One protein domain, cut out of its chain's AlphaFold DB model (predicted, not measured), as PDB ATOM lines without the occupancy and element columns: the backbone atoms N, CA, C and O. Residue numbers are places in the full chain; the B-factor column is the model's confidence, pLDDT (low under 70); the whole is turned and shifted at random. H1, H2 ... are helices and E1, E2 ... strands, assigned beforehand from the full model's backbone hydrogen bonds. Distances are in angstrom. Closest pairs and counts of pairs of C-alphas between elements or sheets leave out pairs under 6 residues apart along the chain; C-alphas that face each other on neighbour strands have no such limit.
ATOM      1  N   LEU A  11      81.077 150.811 132.128       94.56
ATOM      2  CA  LEU A  11      80.258 151.699 132.937       94.56
ATOM      3  C   LEU A  11      79.296 152.456 132.023       94.56
ATOM      4  O   LEU A  11      79.727 153.116 131.076       94.56
ATOM      5  N   PHE A  12      77.999 152.368 132.298       95.12
ATOM      6  CA  PHE A  12      76.987 153.169 131.620       95.12
ATOM      7  C   PHE A  12      76.448 154.220 132.578       95.12
ATOM      8  O   PHE A  12      75.777 153.882 133.548       95.12
ATOM      9  N   VAL A  13      76.718 155.490 132.285       95.69
ATOM     10  CA  VAL A  13      76.236 156.625 133.074       95.69
ATOM     11  C   VAL A  13      75.193 157.375 132.260       95.69
ATOM     12  O   VAL A  13      75.462 157.762 131.119       95.69
ATOM     13  N   ALA A  14      74.011 157.578 132.833       95.31
ATOM     14  CA  ALA A  14      72.894 158.201 132.141       95.31
ATOM     15  C   ALA A  14      72.242 159.316 132.948       95.31
ATOM     16  O   ALA A  14      72.077 159.213 134.158       95.31
ATOM     17  N   ASP A  15      71.806 160.355 132.241       94.94
ATOM     18  CA  ASP A  15      70.792 161.290 132.716       94.94
ATOM     19  C   ASP A  15      69.514 161.033 131.912       94.94
ATOM     20  O   ASP A  15      69.430 161.350 130.720       94.94
ATOM     21  N   LEU A  16      68.528 160.414 132.559       95.62
ATOM     22  CA  LEU A  16      67.234 160.087 131.968       95.62
ATOM     23  C   LEU A  16      66.138 161.078 132.381       95.62
ATOM     24  O   LEU A  16      64.960 160.821 132.125       95.62
ATOM     25  N   SER A  17      66.493 162.234 132.952       93.06
ATOM     26  CA  SER A  17      65.536 163.215 133.490       93.06
ATOM     27  C   SER A  17      64.538 163.747 132.455       93.06
ATOM     28  O   SER A  17      63.443 164.177 132.814       93.06
ATOM     29  N   SER A  18      64.892 163.701 131.166       91.31
ATOM     30  CA  SER A  18      64.019 164.092 130.050       91.31
ATOM     31  C   SER A  18      63.159 162.953 129.488       91.31
ATOM     32  O   SER A  18      62.222 163.211 128.733       91.31
ATOM     33  N   LEU A  19      63.471 161.701 129.836       93.38
ATOM     34  CA  LEU A  19      62.837 160.495 129.292       93.38
ATOM     35  C   LEU A  19      61.948 159.780 130.314       93.38
ATOM     36  O   LEU A  19      60.984 159.120 129.926       93.38
ATOM     37  N   LEU A  20      62.261 159.906 131.602       93.75
ATOM     38  CA  LEU A  20      61.557 159.259 132.705       93.75
ATOM     39  C   LEU A  20      60.983 160.297 133.680       93.75
ATOM     40  O   LEU A  20      61.504 161.410 133.779       93.75
ATOM     41  N   PRO A  21      59.924 159.953 134.442       91.69
ATOM     42  CA  PRO A  21      59.471 160.783 135.554       91.69
ATOM     43  C   PRO A  21      60.626 161.039 136.516       91.69
ATOM     44  O   PRO A  21      61.267 160.094 136.962       91.69
ATOM     45  N   SER A  22      60.908 162.297 136.833       91.75
ATOM     46  CA  SER A  22      62.096 162.644 137.607       91.75
ATOM     47  C   SER A  22      61.771 163.616 138.734       91.75
ATOM     48  O   SER A  22      60.895 164.478 138.599       91.75
ATOM     49  N   PHE A  23      62.448 163.457 139.872       93.25
ATOM     50  CA  PHE A  23      62.274 164.334 141.024       93.25
ATOM     51  C   PHE A  23      62.866 165.712 140.713       93.25
ATOM     52  O   PHE A  23      63.988 165.832 140.231       93.25
ATOM     53  N   THR A  24      62.104 166.768 140.954       93.06
ATOM     54  CA  THR A  24      62.444 168.137 140.555       93.06
ATOM     55  C   THR A  24      62.901 168.969 141.744       93.06
ATOM     56  O   THR A  24      62.585 168.689 142.901       93.06
ATOM     57  N   TYR A  25      63.589 170.073 141.459       93.12
ATOM     58  CA  TYR A  25      63.997 171.017 142.494       93.12
ATOM     59  C   TYR A  25      62.810 171.633 143.256       93.12
ATOM     60  O   TYR A  25      62.886 171.823 144.467       93.12
ATOM     61  N   ALA A  26      61.685 171.888 142.582       91.25
ATOM     62  CA  ALA A  26      60.475 172.383 143.239       91.25
ATOM     63  C   ALA A  26      59.907 171.361 144.242       91.25
ATOM     64  O   ALA A  26      59.546 171.729 145.360       91.25
ATOM     65  N   GLN A  27      59.888 170.073 143.876       91.56
ATOM     66  CA  GLN A  27      59.496 168.995 144.789       91.56
ATOM     67  C   GLN A  27      60.486 168.856 145.958       91.56
ATOM     68  O   GLN A  27      60.055 168.678 147.096       91.56
ATOM     69  N   TYR A  28      61.792 169.004 145.711       90.69
ATOM     70  CA  TYR A  28      62.811 169.028 146.766       90.69
ATOM     71  C   TYR A  28      62.582 170.165 147.773       90.69
ATOM     72  O   TYR A  28      62.625 169.942 148.983       90.69
ATOM     73  N   GLN A  29      62.287 171.375 147.290       90.19
ATOM     74  CA  GLN A  29      61.977 172.519 148.150       90.19
ATOM     75  C   GLN A  29      60.707 172.274 148.974       90.19
ATOM     76  O   GLN A  29      60.727 172.444 150.192       90.19
ATOM     77  N   ALA A  30      59.636 171.783 148.340       87.75
ATOM     78  CA  ALA A  30      58.399 171.428 149.035       87.75
ATOM     79  C   ALA A  30      58.643 170.398 150.156       87.75
ATOM     80  O   ALA A  30      58.177 170.601 151.283       87.75
ATOM     81  N   TYR A  31      59.442 169.360 149.873       83.50
ATOM     82  CA  TYR A  31      59.867 168.351 150.845       83.50
ATOM     83  C   TYR A  31      60.630 168.972 152.024       83.50
ATOM     84  O   TYR A  31      60.262 168.748 153.175       83.50
ATOM     85  N   LYS A  32      61.638 169.818 151.765       83.50
ATOM     86  CA  LYS A  32      62.428 170.477 152.822       83.50
ATOM     87  C   LYS A  32      61.616 171.448 153.682       83.50
ATOM     88  O   LYS A  32      61.921 171.611 154.857       83.50
ATOM     89  N   THR A  33      60.578 172.068 153.126       83.50
ATOM     90  CA  THR A  33      59.674 172.963 153.872       83.50
ATOM     91  C   THR A  33      58.551 172.238 154.627       83.50
ATOM     92  O   THR A  33      57.656 172.899 155.148       83.50
ATOM     93  N   ASN A  34      58.570 170.897 154.693       75.62
ATOM     94  CA  ASN A  34      57.506 170.065 155.272       75.62
ATOM     95  C   ASN A  34      56.106 170.350 154.689       75.62
ATOM     96  O   ASN A  34      55.094 170.166 155.368       75.62
ATOM     97  N   CYS A  35      56.021 170.771 153.421       73.75
ATOM     98  CA  CYS A  35      54.735 170.964 152.759       73.75
ATOM     99  C   CYS A  35      54.334 169.713 151.968       73.75
ATOM    100  O   CYS A  35      54.502 169.634 150.751       73.75
ATOM    101  N   THR A  36      53.748 168.737 152.660       59.06
ATOM    102  CA  THR A  36      53.274 167.461 152.091       59.06
ATOM    103  C   THR A  36      52.153 167.601 151.057       59.06
ATOM    104  O   THR A  36      51.939 166.684 150.272       59.06
ATOM    105  N   LEU A  37      51.457 168.743 151.015       64.38
ATOM    106  CA  LEU A  37      50.380 169.022 150.053       64.38
ATOM    107  C   LEU A  37      50.828 169.879 148.857       64.38
ATOM    108  O   LEU A  37      50.041 170.086 147.937       64.38
ATOM    109  N   CYS A  38      52.065 170.390 148.855       68.12
ATOM    110  CA  CYS A  38      52.518 171.347 147.841       68.12
ATOM    111  C   CYS A  38      53.055 170.692 146.561       68.12
ATOM    112  O   CYS A  38      53.084 171.348 145.521       68.12
ATOM    113  N   ALA A  39      53.499 169.432 146.607       75.25
ATOM    114  CA  ALA A  39      54.000 168.736 145.426       75.25
ATOM    115  C   ALA A  39      53.930 167.213 145.598       75.25
ATOM    116  O   ALA A  39      54.405 166.679 146.597       75.25
ATOM    117  N   ILE A  40      53.379 166.513 144.604       81.25
ATOM    118  CA  ILE A  40      53.421 165.047 144.534       81.25
ATOM    119  C   ILE A  40      54.802 164.658 143.990       81.25
ATOM    120  O   ILE A  40      55.108 165.072 142.869       81.25
ATOM    121  N   PRO A  41      55.647 163.914 144.729       82.94
ATOM    122  CA  PRO A  41      56.938 163.454 144.220       82.94
ATOM    123  C   PRO A  41      56.759 162.525 143.017       82.94
ATOM    124  O   PRO A  41      55.928 161.619 143.048       82.94
ATOM    125  N   THR A  42      57.573 162.714 141.980       88.50
ATOM    126  CA  THR A  42      57.598 161.861 140.777       88.50
ATOM    127  C   THR A  42      58.976 161.236 140.528       88.50
ATOM    128  O   THR A  42      59.498 161.367 139.422       88.50
ATOM    129  N   PRO A  43      59.624 160.620 141.532       90.56
ATOM    130  CA  PRO A  43      60.907 159.965 141.317       90.56
ATOM    131  C   PRO A  43      60.743 158.650 140.537       90.56
ATOM    132  O   PRO A  43      59.668 158.043 140.537       90.56
ATOM    133  N   HIS A  44      61.835 158.175 139.946       94.75
ATOM    134  CA  HIS A  44      61.963 156.802 139.461       94.75
ATOM    135  C   HIS A  44      63.152 156.118 140.138       94.75
ATOM    136  O   HIS A  44      64.078 156.781 140.610       94.75
ATOM    137  N   TYR A  45      63.078 154.789 140.204       94.25
ATOM    138  CA  TYR A  45      64.035 153.930 140.893       94.25
ATOM    139  C   TYR A  45      64.027 152.522 140.307       94.25
ATOM    140  O   TYR A  45      63.081 152.123 139.620       94.25
ATOM    141  N   TYR A  46      65.029 151.743 140.695       92.75
ATOM    142  CA  TYR A  46      65.118 150.311 140.454       92.75
ATOM    143  C   TYR A  46      64.850 149.542 141.749       92.75
ATOM    144  O   TYR A  46      65.210 149.978 142.845       92.75
ATOM    145  N   ASN A  47      64.188 148.394 141.617       92.38
ATOM    146  CA  ASN A  47      63.763 147.568 142.742       92.38
ATOM    147  C   ASN A  47      64.164 146.110 142.502       92.38
ATOM    148  O   ASN A  47      64.169 145.643 141.362       92.38
ATOM    149  N   ARG A  48      64.407 145.371 143.583       92.00
ATOM    150  CA  ARG A  48      64.601 143.918 143.572       92.00
ATOM    151  C   ARG A  48      63.870 143.306 144.756       92.00
ATOM    152  O   ARG A  48      63.780 143.913 145.815       92.00
ATOM    153  N   THR A  49      63.396 142.080 144.595       93.38
ATOM    154  CA  THR A  49      62.952 141.259 145.721       93.38
ATOM    155  C   THR A  49      63.864 140.050 145.824       93.38
ATOM    156  O   THR A  49      64.090 139.360 144.828       93.38
ATOM    157  N   VAL A  50      64.377 139.798 147.024       92.75
ATOM    158  CA  VAL A  50      65.149 138.596 147.349       92.75
ATOM    159  C   VAL A  50      64.385 137.790 148.390       92.75
ATOM    160  O   VAL A  50      63.645 138.345 149.200       92.75
ATOM    161  N   THR A  51      64.515 136.470 148.330       96.12
ATOM    162  CA  THR A  51      63.981 135.561 149.345       96.12
ATOM    163  C   THR A  51      65.152 134.937 150.087       96.12
ATOM    164  O   THR A  51      66.037 134.383 149.438       96.12
ATOM    165  N   ASP A  52      65.150 135.031 151.415       97.31
ATOM    166  CA  ASP A  52      66.117 134.340 152.264       97.31
ATOM    167  C   ASP A  52      66.082 132.824 151.975       97.31
ATOM    168  O   ASP A  52      64.989 132.239 151.939       97.31
ATOM    169  N   PRO A  53      67.239 132.185 151.731       96.94
ATOM    170  CA  PRO A  53      67.295 130.806 151.254       96.94
ATOM    171  C   PRO A  53      66.967 129.774 152.341       96.94
ATOM    172  O   PRO A  53      66.687 128.622 152.010       96.94
ATOM    173  N   ASP A  54      66.993 130.171 153.612       98.00
ATOM    174  CA  ASP A  54      66.873 129.273 154.756       98.00
ATOM    175  C   ASP A  54      65.436 129.265 155.299       98.00
ATOM    176  O   ASP A  54      64.779 128.226 155.410       98.00
ATOM    177  N   LEU A  55      64.913 130.453 155.602       97.94
ATOM    178  CA  LEU A  55      63.650 130.669 156.304       97.94
ATOM    179  C   LEU A  55      62.632 131.473 155.479       97.94
ATOM    180  O   LEU A  55      61.529 131.758 155.956       97.94
ATOM    181  N   GLY A  56      62.945 131.792 154.220       96.94
ATOM    182  CA  GLY A  56      61.964 132.204 153.216       96.94
ATOM    183  C   GLY A  56      61.372 133.603 153.403       96.94
ATOM    184  O   GLY A  56      60.296 133.885 152.847       96.94
ATOM    185  N   LEU A  57      62.018 134.468 154.190       97.31
ATOM    186  CA  LEU A  57      61.645 135.877 154.297       97.31
ATOM    187  C   LEU A  57      61.867 136.576 152.957       97.31
ATOM    188  O   LEU A  57      62.956 136.527 152.398       97.31
ATOM    189  N   GLN A  58      60.834 137.236 152.440       96.06
ATOM    190  CA  GLN A  58      60.954 138.055 151.240       96.06
ATOM    191  C   GLN A  58      61.285 139.491 151.629       96.06
ATOM    192  O   GLN A  58      60.499 140.141 152.318       96.06
ATOM    193  N   ASN A  59      62.419 139.989 151.150       89.81
ATOM    194  CA  ASN A  59      62.861 141.362 151.331       89.81
ATOM    195  C   ASN A  59      62.804 142.087 149.986       89.81
ATOM    196  O   ASN A  59      63.545 141.765 149.055       89.81
ATOM    197  N   SER A  60      61.910 143.070 149.884       90.69
ATOM    198  CA  SER A  60      61.847 143.975 148.735       90.69
ATOM    199  C   SER A  60      62.734 145.186 148.993       90.69
ATOM    200  O   SER A  60      62.477 145.986 149.891       90.69
ATOM    201  N   ARG A  61      63.795 145.306 148.198       89.81
ATOM    202  CA  ARG A  61      64.727 146.428 148.179       89.81
ATOM    203  C   ARG A  61      64.261 147.418 147.122       89.81
ATOM    204  O   ARG A  61      64.090 147.064 145.953       89.81
ATOM    205  N   HIS A  62      64.002 148.643 147.557       90.12
ATOM    206  CA  HIS A  62      63.451 149.708 146.723       90.12
ATOM    207  C   HIS A  62      64.487 150.805 146.486       90.12
ATOM    208  O   HIS A  62      65.554 150.776 147.074       90.12
ATOM    209  N   TYR A  63      64.182 151.814 145.681       91.75
ATOM    210  CA  TYR A  63      64.949 153.068 145.667       91.75
ATOM    211  C   TYR A  63      66.421 152.977 145.226       91.75
ATOM    212  O   TYR A  63      67.213 153.855 145.569       91.75
ATOM    213  N   MET A  64      66.800 151.952 144.463       94.94
ATOM    214  CA  MET A  64      68.141 151.881 143.878       94.94
ATOM    215  C   MET A  64      68.236 152.847 142.694       94.94
ATOM    216  O   MET A  64      67.253 153.043 141.971       94.94
ATOM    217  N   THR A  65      69.409 153.440 142.494       95.75
ATOM    218  CA  THR A  65      69.708 154.389 141.400       95.75
ATOM    219  C   THR A  65      70.763 153.855 140.428       95.75
ATOM    220  O   THR A  65      71.016 154.455 139.388       95.75
ATOM    221  N   GLY A  66      71.328 152.686 140.724       94.62
ATOM    222  CA  GLY A  66      72.250 151.950 139.868       94.62
ATOM    223  C   GLY A  66      71.983 150.449 139.930       94.62
ATOM    224  O   GLY A  66      71.151 149.991 140.720       94.62
ATOM    225  N   TRP A  67      72.638 149.692 139.051       95.38
ATOM    226  CA  TRP A  67      72.608 148.229 139.067       95.38
ATOM    227  C   TRP A  67      73.738 147.615 138.236       95.38
ATOM    228  O   TRP A  67      74.036 148.079 137.133       95.38
ATOM    229  N   GLY A  68      74.296 146.493 138.687       94.56
ATOM    230  CA  GLY A  68      75.234 145.693 137.898       94.56
ATOM    231  C   GLY A  68      75.657 144.402 138.591       94.56
ATOM    232  O   GLY A  68      75.037 143.986 139.563       94.56
ATOM    233  N   GLY A  69      76.708 143.758 138.078       91.94
ATOM    234  CA  GLY A  69      77.365 142.620 138.740       91.94
ATOM    235  C   GLY A  69      77.154 141.243 138.104       91.94
ATOM    236  O   GLY A  69      77.986 140.362 138.298       91.94
ATOM    237  N   SER A  70      76.131 141.046 137.262       87.12
ATOM    238  CA  SER A  70      75.942 139.774 136.527       87.12
ATOM    239  C   SER A  70      76.994 139.526 135.433       87.12
ATOM    240  O   SER A  70      77.126 138.420 134.917       87.12
ATOM    241  N   GLY A  71      77.750 140.563 135.086       91.81
ATOM    242  CA  GLY A  71      78.910 140.540 134.207       91.81
ATOM    243  C   GLY A  71      79.772 141.768 134.490       91.81
ATOM    244  O   GLY A  71      79.574 142.457 135.488       91.81
ATOM    245  N   ARG A  72      80.686 142.100 133.578       93.69
ATOM    246  CA  ARG A  72      81.579 143.273 133.679       93.69
ATOM    247  C   ARG A  72      80.887 144.589 133.305       93.69
ATOM    248  O   ARG A  72      81.448 145.415 132.589       93.69
ATOM    249  N   PHE A  73      79.638 144.753 133.729       94.62
ATOM    250  CA  PHE A  73      78.783 145.889 133.403       94.62
ATOM    251  C   PHE A  73      78.161 146.471 134.670       94.62
ATOM    252  O   PHE A  73      77.596 145.733 135.482       94.62
ATOM    253  N   TYR A  74      78.223 147.794 134.788       96.25
ATOM    254  CA  TYR A  74      77.543 148.557 135.824       96.25
ATOM    255  C   TYR A  74      76.816 149.756 135.209       96.25
ATOM    256  O   TYR A  74      77.340 150.423 134.312       96.25
ATOM    257  N   TYR A  75      75.593 150.004 135.663       95.75
ATOM    258  CA  TYR A  75      74.720 151.076 135.199       95.75
ATOM    259  C   TYR A  75      74.437 152.060 136.331       95.75
ATOM    260  O   TYR A  75      74.067 151.643 137.425       95.75
ATOM    261  N   MET A  76      74.536 153.352 136.029       95.31
ATOM    262  CA  MET A  76      74.203 154.460 136.920       95.31
ATOM    263  C   MET A  76      73.182 155.382 136.263       95.31
ATOM    264  O   MET A  76      73.412 155.895 135.162       95.31
ATOM    265  N   ASP A  77      72.092 155.646 136.975       96.44
ATOM    266  CA  ASP A  77      71.113 156.661 136.612       96.44
ATOM    267  C   ASP A  77      71.275 157.894 137.498       96.44
ATOM    268  O   ASP A  77      70.813 157.937 138.638       96.44
ATOM    269  N   LEU A  78      71.898 158.932 136.945       95.88
ATOM    270  CA  LEU A  78      72.116 160.199 137.636       95.88
ATOM    271  C   LEU A  78      70.813 160.969 137.879       95.88
ATOM    272  O   LEU A  78      70.819 161.959 138.605       95.88
ATOM    273  N   SER A  79      69.711 160.578 137.239       95.81
ATOM    274  CA  SER A  79      68.412 161.245 137.343       95.81
ATOM    275  C   SER A  79      67.411 160.514 138.242       95.81
ATOM    276  O   SER A  79      66.379 161.100 138.603       95.81
ATOM    277  N   ALA A  80      67.711 159.264 138.608       95.56
ATOM    278  CA  ALA A  80      66.988 158.490 139.608       95.56
ATOM    279  C   ALA A  80      67.301 159.023 141.009       95.56
ATOM    280  O   ALA A  80      68.370 159.580 141.253       95.56
ATOM    281  N   GLY A  81      66.375 158.854 141.953       92.69
ATOM    282  CA  GLY A  81      66.569 159.361 143.312       92.69
ATOM    283  C   GLY A  81      65.535 160.395 143.774       92.69
ATOM    284  O   GLY A  81      64.609 160.750 143.032       92.69
ATOM    285  N   PRO A  82      65.714 160.935 144.992       90.75
ATOM    286  CA  PRO A  82      66.810 160.641 145.928       90.75
ATOM    287  C   PRO A  82      66.674 159.269 146.606       90.75
ATOM    288  O   PRO A  82      65.578 158.883 147.007       90.75
ATOM    289  N   SER A  83      67.780 158.535 146.762       90.06
ATOM    290  CA  SER A  83      67.786 157.273 147.520       90.06
ATOM    291  C   SER A  83      68.033 157.534 149.002       90.06
ATOM    292  O   SER A  83      68.920 158.307 149.357       90.06
ATOM    293  N   TYR A  84      67.282 156.864 149.880       86.62
ATOM    294  CA  TYR A  84      67.544 156.935 151.322       86.62
ATOM    295  C   TYR A  84      68.836 156.207 151.714       86.62
ATOM    296  O   TYR A  84      69.356 156.448 152.798       86.62
ATOM    297  N   TRP A  85      69.312 155.296 150.857       90.56
ATOM    298  CA  TRP A  85      70.508 154.514 151.122       90.56
ATOM    299  C   TRP A  85      71.766 155.346 150.888       90.56
ATOM    300  O   TRP A  85      72.546 155.516 151.811       90.56
ATOM    301  N   THR A  86      71.906 155.942 149.700       90.00
ATOM    302  CA  THR A  86      73.104 156.709 149.312       90.00
ATOM    303  C   THR A  86      73.044 158.187 149.703       90.00
ATOM    304  O   THR A  86      74.060 158.872 149.710       90.00
ATOM    305  N   ASN A  87      71.856 158.714 150.027       83.88
ATOM    306  CA  ASN A  87      71.603 160.140 150.288       83.88
ATOM    307  C   ASN A  87      71.949 161.086 149.122       83.88
ATOM    308  O   ASN A  87      72.011 162.308 149.298       83.88
ATOM    309  N   GLU A  88      72.129 160.547 147.920       88.12
ATOM    310  CA  GLU A  88      72.479 161.327 146.743       88.12
ATOM    311  C   GLU A  88      71.271 162.023 146.118       88.12
ATOM    312  O   GLU A  88      70.137 161.528 146.124       88.12
ATOM    313  N   LEU A  89      71.528 163.204 145.554       92.50
ATOM    314  CA  LEU A  89      70.525 163.970 144.829       92.50
ATOM    315  C   LEU A  89      70.623 163.686 143.329       92.50
ATOM    316  O   LEU A  89      71.722 163.773 142.780       92.50
ATOM    317  N   PRO A  90      69.480 163.512 142.644       95.38
ATOM    318  CA  PRO A  90      69.455 163.491 141.191       95.38
ATOM    319  C   PRO A  90      70.114 164.739 140.577       95.38
ATOM    320  O   PRO A  90      69.950 165.852 141.093       95.38
ATOM    321  N   VAL A  91      70.804 164.590 139.448       95.44
ATOM    322  CA  VAL A  91      71.644 165.622 138.815       95.44
ATOM    323  C   VAL A  91      70.890 166.924 138.521       95.44
ATOM    324  O   VAL A  91      71.412 168.021 138.752       95.44
ATOM    325  N   GLN A  92      69.631 166.842 138.092       94.56
ATOM    326  CA  GLN A  92      68.767 167.998 137.835       94.56
ATOM    327  C   GLN A  92      68.397 168.758 139.119       94.56
ATOM    328  O   GLN A  92      68.213 169.977 139.101       94.56
ATOM    329  N   VAL A  93      68.312 168.059 140.254       95.62
ATOM    330  CA  VAL A  93      68.073 168.671 141.567       95.62
ATOM    331  C   VAL A  93      69.366 169.259 142.109       95.62
ATOM    332  O   VAL A  93      69.358 170.397 142.574       95.62
ATOM    333  N   ALA A  94      70.473 168.520 142.014       95.75
ATOM    334  CA  ALA A  94      71.786 168.955 142.475       95.75
ATOM    335  C   ALA A  94      72.241 170.240 141.762       95.75
ATOM    336  O   ALA A  94      72.611 171.211 142.424       95.75
ATOM    337  N   SER A  95      72.144 170.284 140.431       96.00
ATOM    338  CA  SER A  95      72.480 171.471 139.630       96.00
ATOM    339  C   SER A  95      71.604 172.675 139.991       96.00
ATOM    340  O   SER A  95      72.131 173.748 140.293       96.00
ATOM    341  N   SER A  96      70.282 172.490 140.065       95.62
ATOM    342  CA  SER A  96      69.331 173.551 140.433       95.62
ATOM    343  C   SER A  96      69.570 174.090 141.846       95.62
ATOM    344  O   SER A  96      69.586 175.302 142.054       95.62
ATOM    345  N   LEU A  97      69.807 173.202 142.817       94.62
ATOM    346  CA  LEU A  97      70.104 173.566 144.203       94.62
ATOM    347  C   LEU A  97      71.382 174.405 144.315       94.62
ATOM    348  O   LEU A  97      71.480 175.277 145.176       94.62
ATOM    349  N   ARG A  98      72.362 174.151 143.445       94.44
ATOM    350  CA  ARG A  98      73.632 174.884 143.397       94.44
ATOM    351  C   ARG A  98      73.599 176.102 142.469       94.44
ATOM    352  O   ARG A  98      74.603 176.801 142.380       94.44
ATOM    353  N   GLY A  99      72.476 176.371 141.796       95.88
ATOM    354  CA  GLY A  99      72.358 177.460 140.823       95.88
ATOM    355  C   GLY A  99      73.264 177.281 139.600       95.88
ATOM    356  O   GLY A  99      73.727 178.268 139.032       95.88
ATOM    357  N   VAL A 100      73.560 176.034 139.221       96.38
ATOM    358  CA  VAL A 100      74.461 175.702 138.113       96.38
ATOM    359  C   VAL A 100      73.674 175.589 136.810       96.38
ATOM    360  O   VAL A 100      72.849 174.695 136.650       96.38
ATOM    361  N   ASP A 101      73.983 176.457 135.848       94.31
ATOM    362  CA  ASP A 101      73.574 176.291 134.450       94.31
ATOM    363  C   ASP A 101      74.570 175.370 133.734       94.31
ATOM    364  O   ASP A 101      75.690 175.790 133.425       94.31
ATOM    365  N   THR A 102      74.161 174.129 133.458       91.25
ATOM    366  CA  THR A 102      74.986 173.080 132.827       91.25
ATOM    367  C   THR A 102      75.418 173.410 131.394       91.25
ATOM    368  O   THR A 102      76.354 172.798 130.879       91.25
ATOM    369  N   SER A 103      74.809 174.415 130.751       93.12
ATOM    370  CA  SER A 103      75.220 174.891 129.425       93.12
ATOM    371  C   SER A 103      76.405 175.872 129.471       93.12
ATOM    372  O   SER A 103      77.144 176.005 128.486       93.12
ATOM    373  N   SER A 104      76.627 176.517 130.621       97.25
ATOM    374  CA  SER A 104      77.705 177.485 130.841       97.25
ATOM    375  C   SER A 104      79.088 176.822 130.930       97.25
ATOM    376  O   SER A 104      79.214 175.615 131.129       97.25
ATOM    377  N   TYR A 105      80.162 177.614 130.819       96.81
ATOM    378  CA  TYR A 105      81.532 177.103 130.988       96.81
ATOM    379  C   TYR A 105      81.737 176.451 132.364       96.81
ATOM    380  O   TYR A 105      82.230 175.328 132.451       96.81
ATOM    381  N   TYR A 106      81.313 177.135 133.432       96.88
ATOM    382  CA  TYR A 106      81.397 176.595 134.786       96.88
ATOM    383  C   TYR A 106      80.512 175.357 134.956       96.88
ATOM    384  O   TYR A 106      80.948 174.378 135.551       96.88
ATOM    385  N   GLY A 107      79.305 175.363 134.384       97.06
ATOM    386  CA  GLY A 107      78.401 174.219 134.446       97.06
ATOM    387  C   GLY A 107      78.966 172.965 133.804       97.06
ATOM    388  O   GLY A 107      78.872 171.901 134.398       97.06
ATOM    389  N   LYS A 108      79.642 173.083 132.657       96.31
ATOM    390  CA  LYS A 108      80.335 171.945 132.034       96.31
ATOM    391  C   LYS A 108      81.436 171.382 132.933       96.31
ATOM    392  O   LYS A 108      81.523 170.168 133.075       96.31
ATOM    393  N   LEU A 109      82.233 172.245 133.575       97.00
ATOM    394  CA  LEU A 109      83.253 171.813 134.542       97.00
ATOM    395  C   LEU A 109      82.626 171.106 135.747       97.00
ATOM    396  O   LEU A 109      83.093 170.040 136.143       97.00
ATOM    397  N   TRP A 110      81.554 171.676 136.299       97.69
ATOM    398  CA  TRP A 110      80.813 171.082 137.407       97.69
ATOM    399  C   TRP A 110      80.225 169.721 137.023       97.69
ATOM    400  O   TRP A 110      80.405 168.760 137.762       97.69
ATOM    401  N   THR A 111      79.593 169.600 135.852       95.31
ATOM    402  CA  THR A 111      79.042 168.331 135.354       95.31
ATOM    403  C   THR A 111      80.139 167.286 135.159       95.31
ATOM    404  O   THR A 111      79.950 166.140 135.552       95.31
ATOM    405  N   SER A 112      81.301 167.660 134.614       95.75
ATOM    406  CA  SER A 112      82.441 166.743 134.502       95.75
ATOM    407  C   SER A 112      82.940 166.263 135.865       95.75
ATOM    408  O   SER A 112      83.244 165.084 136.002       95.75
ATOM    409  N   GLN A 113      83.005 167.140 136.871       96.25
ATOM    410  CA  GLN A 113      83.382 166.751 138.236       96.25
ATOM    411  C   GLN A 113      82.328 165.852 138.883       96.25
ATOM    412  O   GLN A 113      82.684 164.835 139.464       96.25
ATOM    413  N   PHE A 114      81.049 166.197 138.735       95.19
ATOM    414  CA  PHE A 114      79.928 165.424 139.260       95.19
ATOM    415  C   PHE A 114      79.932 163.997 138.701       95.19
ATOM    416  O   PHE A 114      79.954 163.042 139.465       95.19
ATOM    417  N   ILE A 115      80.011 163.844 137.373       95.88
ATOM    418  CA  ILE A 115      80.135 162.527 136.726       95.88
ATOM    419  C   ILE A 115      81.438 161.839 137.148       95.88
ATOM    420  O   ILE A 115      81.450 160.636 137.382       95.88
ATOM    421  N   GLY A 116      82.534 162.595 137.265       96.50
ATOM    422  CA  GLY A 116      83.829 162.078 137.698       96.50
ATOM    423  C   GLY A 116      83.790 161.404 139.071       96.50
ATOM    424  O   GLY A 116      84.455 160.388 139.239       96.50
ATOM    425  N   SER A 117      82.993 161.910 140.019       94.19
ATOM    426  CA  SER A 117      82.801 161.283 141.335       94.19
ATOM    427  C   SER A 117      82.134 159.908 141.239       94.19
ATOM    428  O   SER A 117      82.641 158.956 141.818       94.19
ATOM    429  N   TYR A 118      81.087 159.771 140.425       94.75
ATOM    430  CA  TYR A 118      80.452 158.474 140.170       94.75
ATOM    431  C   TYR A 118      81.403 157.493 139.478       94.75
ATOM    432  O   TYR A 118      81.530 156.340 139.875       94.75
ATOM    433  N   VAL A 119      82.132 157.954 138.455       96.56
ATOM    434  CA  VAL A 119      83.132 157.115 137.773       96.56
ATOM    435  C   VAL A 119      84.217 156.658 138.752       96.56
ATOM    436  O   VAL A 119      84.647 155.510 138.684       96.56
ATOM    437  N   TYR A 120      84.647 157.537 139.660       95.88
ATOM    438  CA  TYR A 120      85.587 157.197 140.723       95.88
ATOM    439  C   TYR A 120      85.033 156.075 141.615       95.88
ATOM    440  O   TYR A 120      85.725 155.070 141.776       95.88
ATOM    441  N   GLY A 121      83.791 156.190 142.100       94.50
ATOM    442  CA  GLY A 121      83.111 155.144 142.875       94.50
ATOM    443  C   GLY A 121      83.160 153.783 142.181       94.50
ATOM    444  O   GLY A 121      83.795 152.855 142.679       94.50
ATOM    445  N   ALA A 122      82.630 153.683 140.958       96.31
ATOM    446  CA  ALA A 122      82.617 152.425 140.205       96.31
ATOM    447  C   ALA A 122      84.011 151.839 139.947       96.31
ATOM    448  O   ALA A 122      84.197 150.620 140.011       96.31
ATOM    449  N   VAL A 123      85.003 152.677 139.636       95.31
ATOM    450  CA  VAL A 123      86.361 152.189 139.378       95.31
ATOM    451  C   VAL A 123      86.959 151.585 140.643       95.31
ATOM    452  O   VAL A 123      87.433 150.453 140.589       95.31
ATOM    453  N   TYR A 124      86.922 152.306 141.762       94.69
ATOM    454  CA  TYR A 124      87.585 151.879 142.992       94.69
ATOM    455  C   TYR A 124      86.796 150.831 143.781       94.69
ATOM    456  O   TYR A 124      87.404 150.028 144.477       94.69
ATOM    457  N   ASN A 125      85.470 150.791 143.656       95.38
ATOM    458  CA  ASN A 125      84.646 149.781 144.322       95.38
ATOM    459  C   ASN A 125      84.496 148.486 143.507       95.38
ATOM    460  O   ASN A 125      84.336 147.426 144.105       95.38
ATOM    461  N   LEU A 126      84.514 148.535 142.164       96.12
ATOM    462  CA  LEU A 126      84.163 147.374 141.323       96.12
ATOM    463  C   LEU A 126      85.262 146.960 140.338       96.12
ATOM    464  O   LEU A 126      85.568 145.776 140.213       96.12
ATOM    465  N   PHE A 127      85.842 147.896 139.582       94.56
ATOM    466  CA  PHE A 127      86.725 147.533 138.456       94.56
ATOM    467  C   PHE A 127      88.169 147.286 138.897       94.56
ATOM    468  O   PHE A 127      88.869 146.433 138.353       94.56
ATOM    469  N   ALA A 128      88.624 148.024 139.898       91.88
ATOM    470  CA  ALA A 128      89.946 147.947 140.500       91.88
ATOM    471  C   ALA A 128      89.809 147.921 142.028       91.88
ATOM    472  O   ALA A 128      90.499 148.656 142.725       91.88
TER     473      ALA A 128
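This is residues 11 to 128 of the 502 residues of an uncharacterized protein of Candidatus Bathyarchaeota archaeon (UniProt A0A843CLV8). What is the main picture? A small sheet, E1 E5 E4, has the long helix H3 packed over one face, and the hairpin E2 and E3 makes an arm whose tip, residues 52 to 57, sticks out. Toward the other end of the longest axis, the short helices H1 and H2 touch, with H2 near H3. What is it made of? The printed part has 118 residues with five named strands and three named helices, in the order E1 H1 E2 E3 E4 E5 H2 H3; the class is mixed, helices and strands, and the sheet E1 E5 E4 is mixed while E2 and E3 are antiparallel. How compact is it? It is only just loose, close to compact, with a radius of gyration of the C-alphas of 16.4 A, and flat, spanning 53 by 42 by 22 A.

Where are the strands? E1 is residues 11 to 14, 9.9 A long from C-alpha 11 at (80.258, 151.699, 132.937); E5 is 73 to 77, 13.6 A, and E4 is 66 to 68, 7.2 A. E2, residues 46 to 51, is 17.3 A long, and E3, residues 58 to 64, is 17.2 A. Where are the helices? H3, residues 105 to 127, is 30.9 A long and ends with C-alpha 127 at (86.725, 147.533, 138.456). H1 is residues 25 to 32, 10.5 A, and H2 is residues 91 to 97, 9.7 A.

How do the strands pair? E1 and E5 are parallel at 18 degrees, with N 12 and O 74 at 2.9 A; E5 and E4, a hairpin, are antiparallel at 171 degrees, with N 67 and O 75 at 2.9 A. E2 and E3, also a hairpin, are antiparallel at 163 degrees, with N 48 and O 61 at 2.9 A. Where is H3? It is on the sheet E1 E5 E4 at a height of 10.1 A, two layers with the helix on one face, over E1 and E5 and slantwise to the strands, at 35 degrees to E1 on the local plane; the closest C-alphas of E1 and H3 are those of Leu 11 and Ala 122, 7.7 A. How do the other helices stand? H1 and H2 touch, closest at the C-alphas of Tyr 25 and Val 93, 4.8 A, the same way at a steep tilt of 68 degrees, only just short of perpendicular. H2 and H3 are near each other, with 8 pairs of C-alphas within 10 A. What of the helix backbones? Every O i to N i+4 pair is within hydrogen-bond range in H1 and H2, and 18 of 19 in H3.

How far does it reach? The two C-alphas farthest apart, those of Leu 55 and Tyr 105, are 55.8 A apart. Which links are long? Those from H1 to E2 and from E5 to H2 are long, and the printed part has no cut. Where is confidence low? Residues 36 to 38 are under pLDDT 70; the mean of the printed part is 92.2.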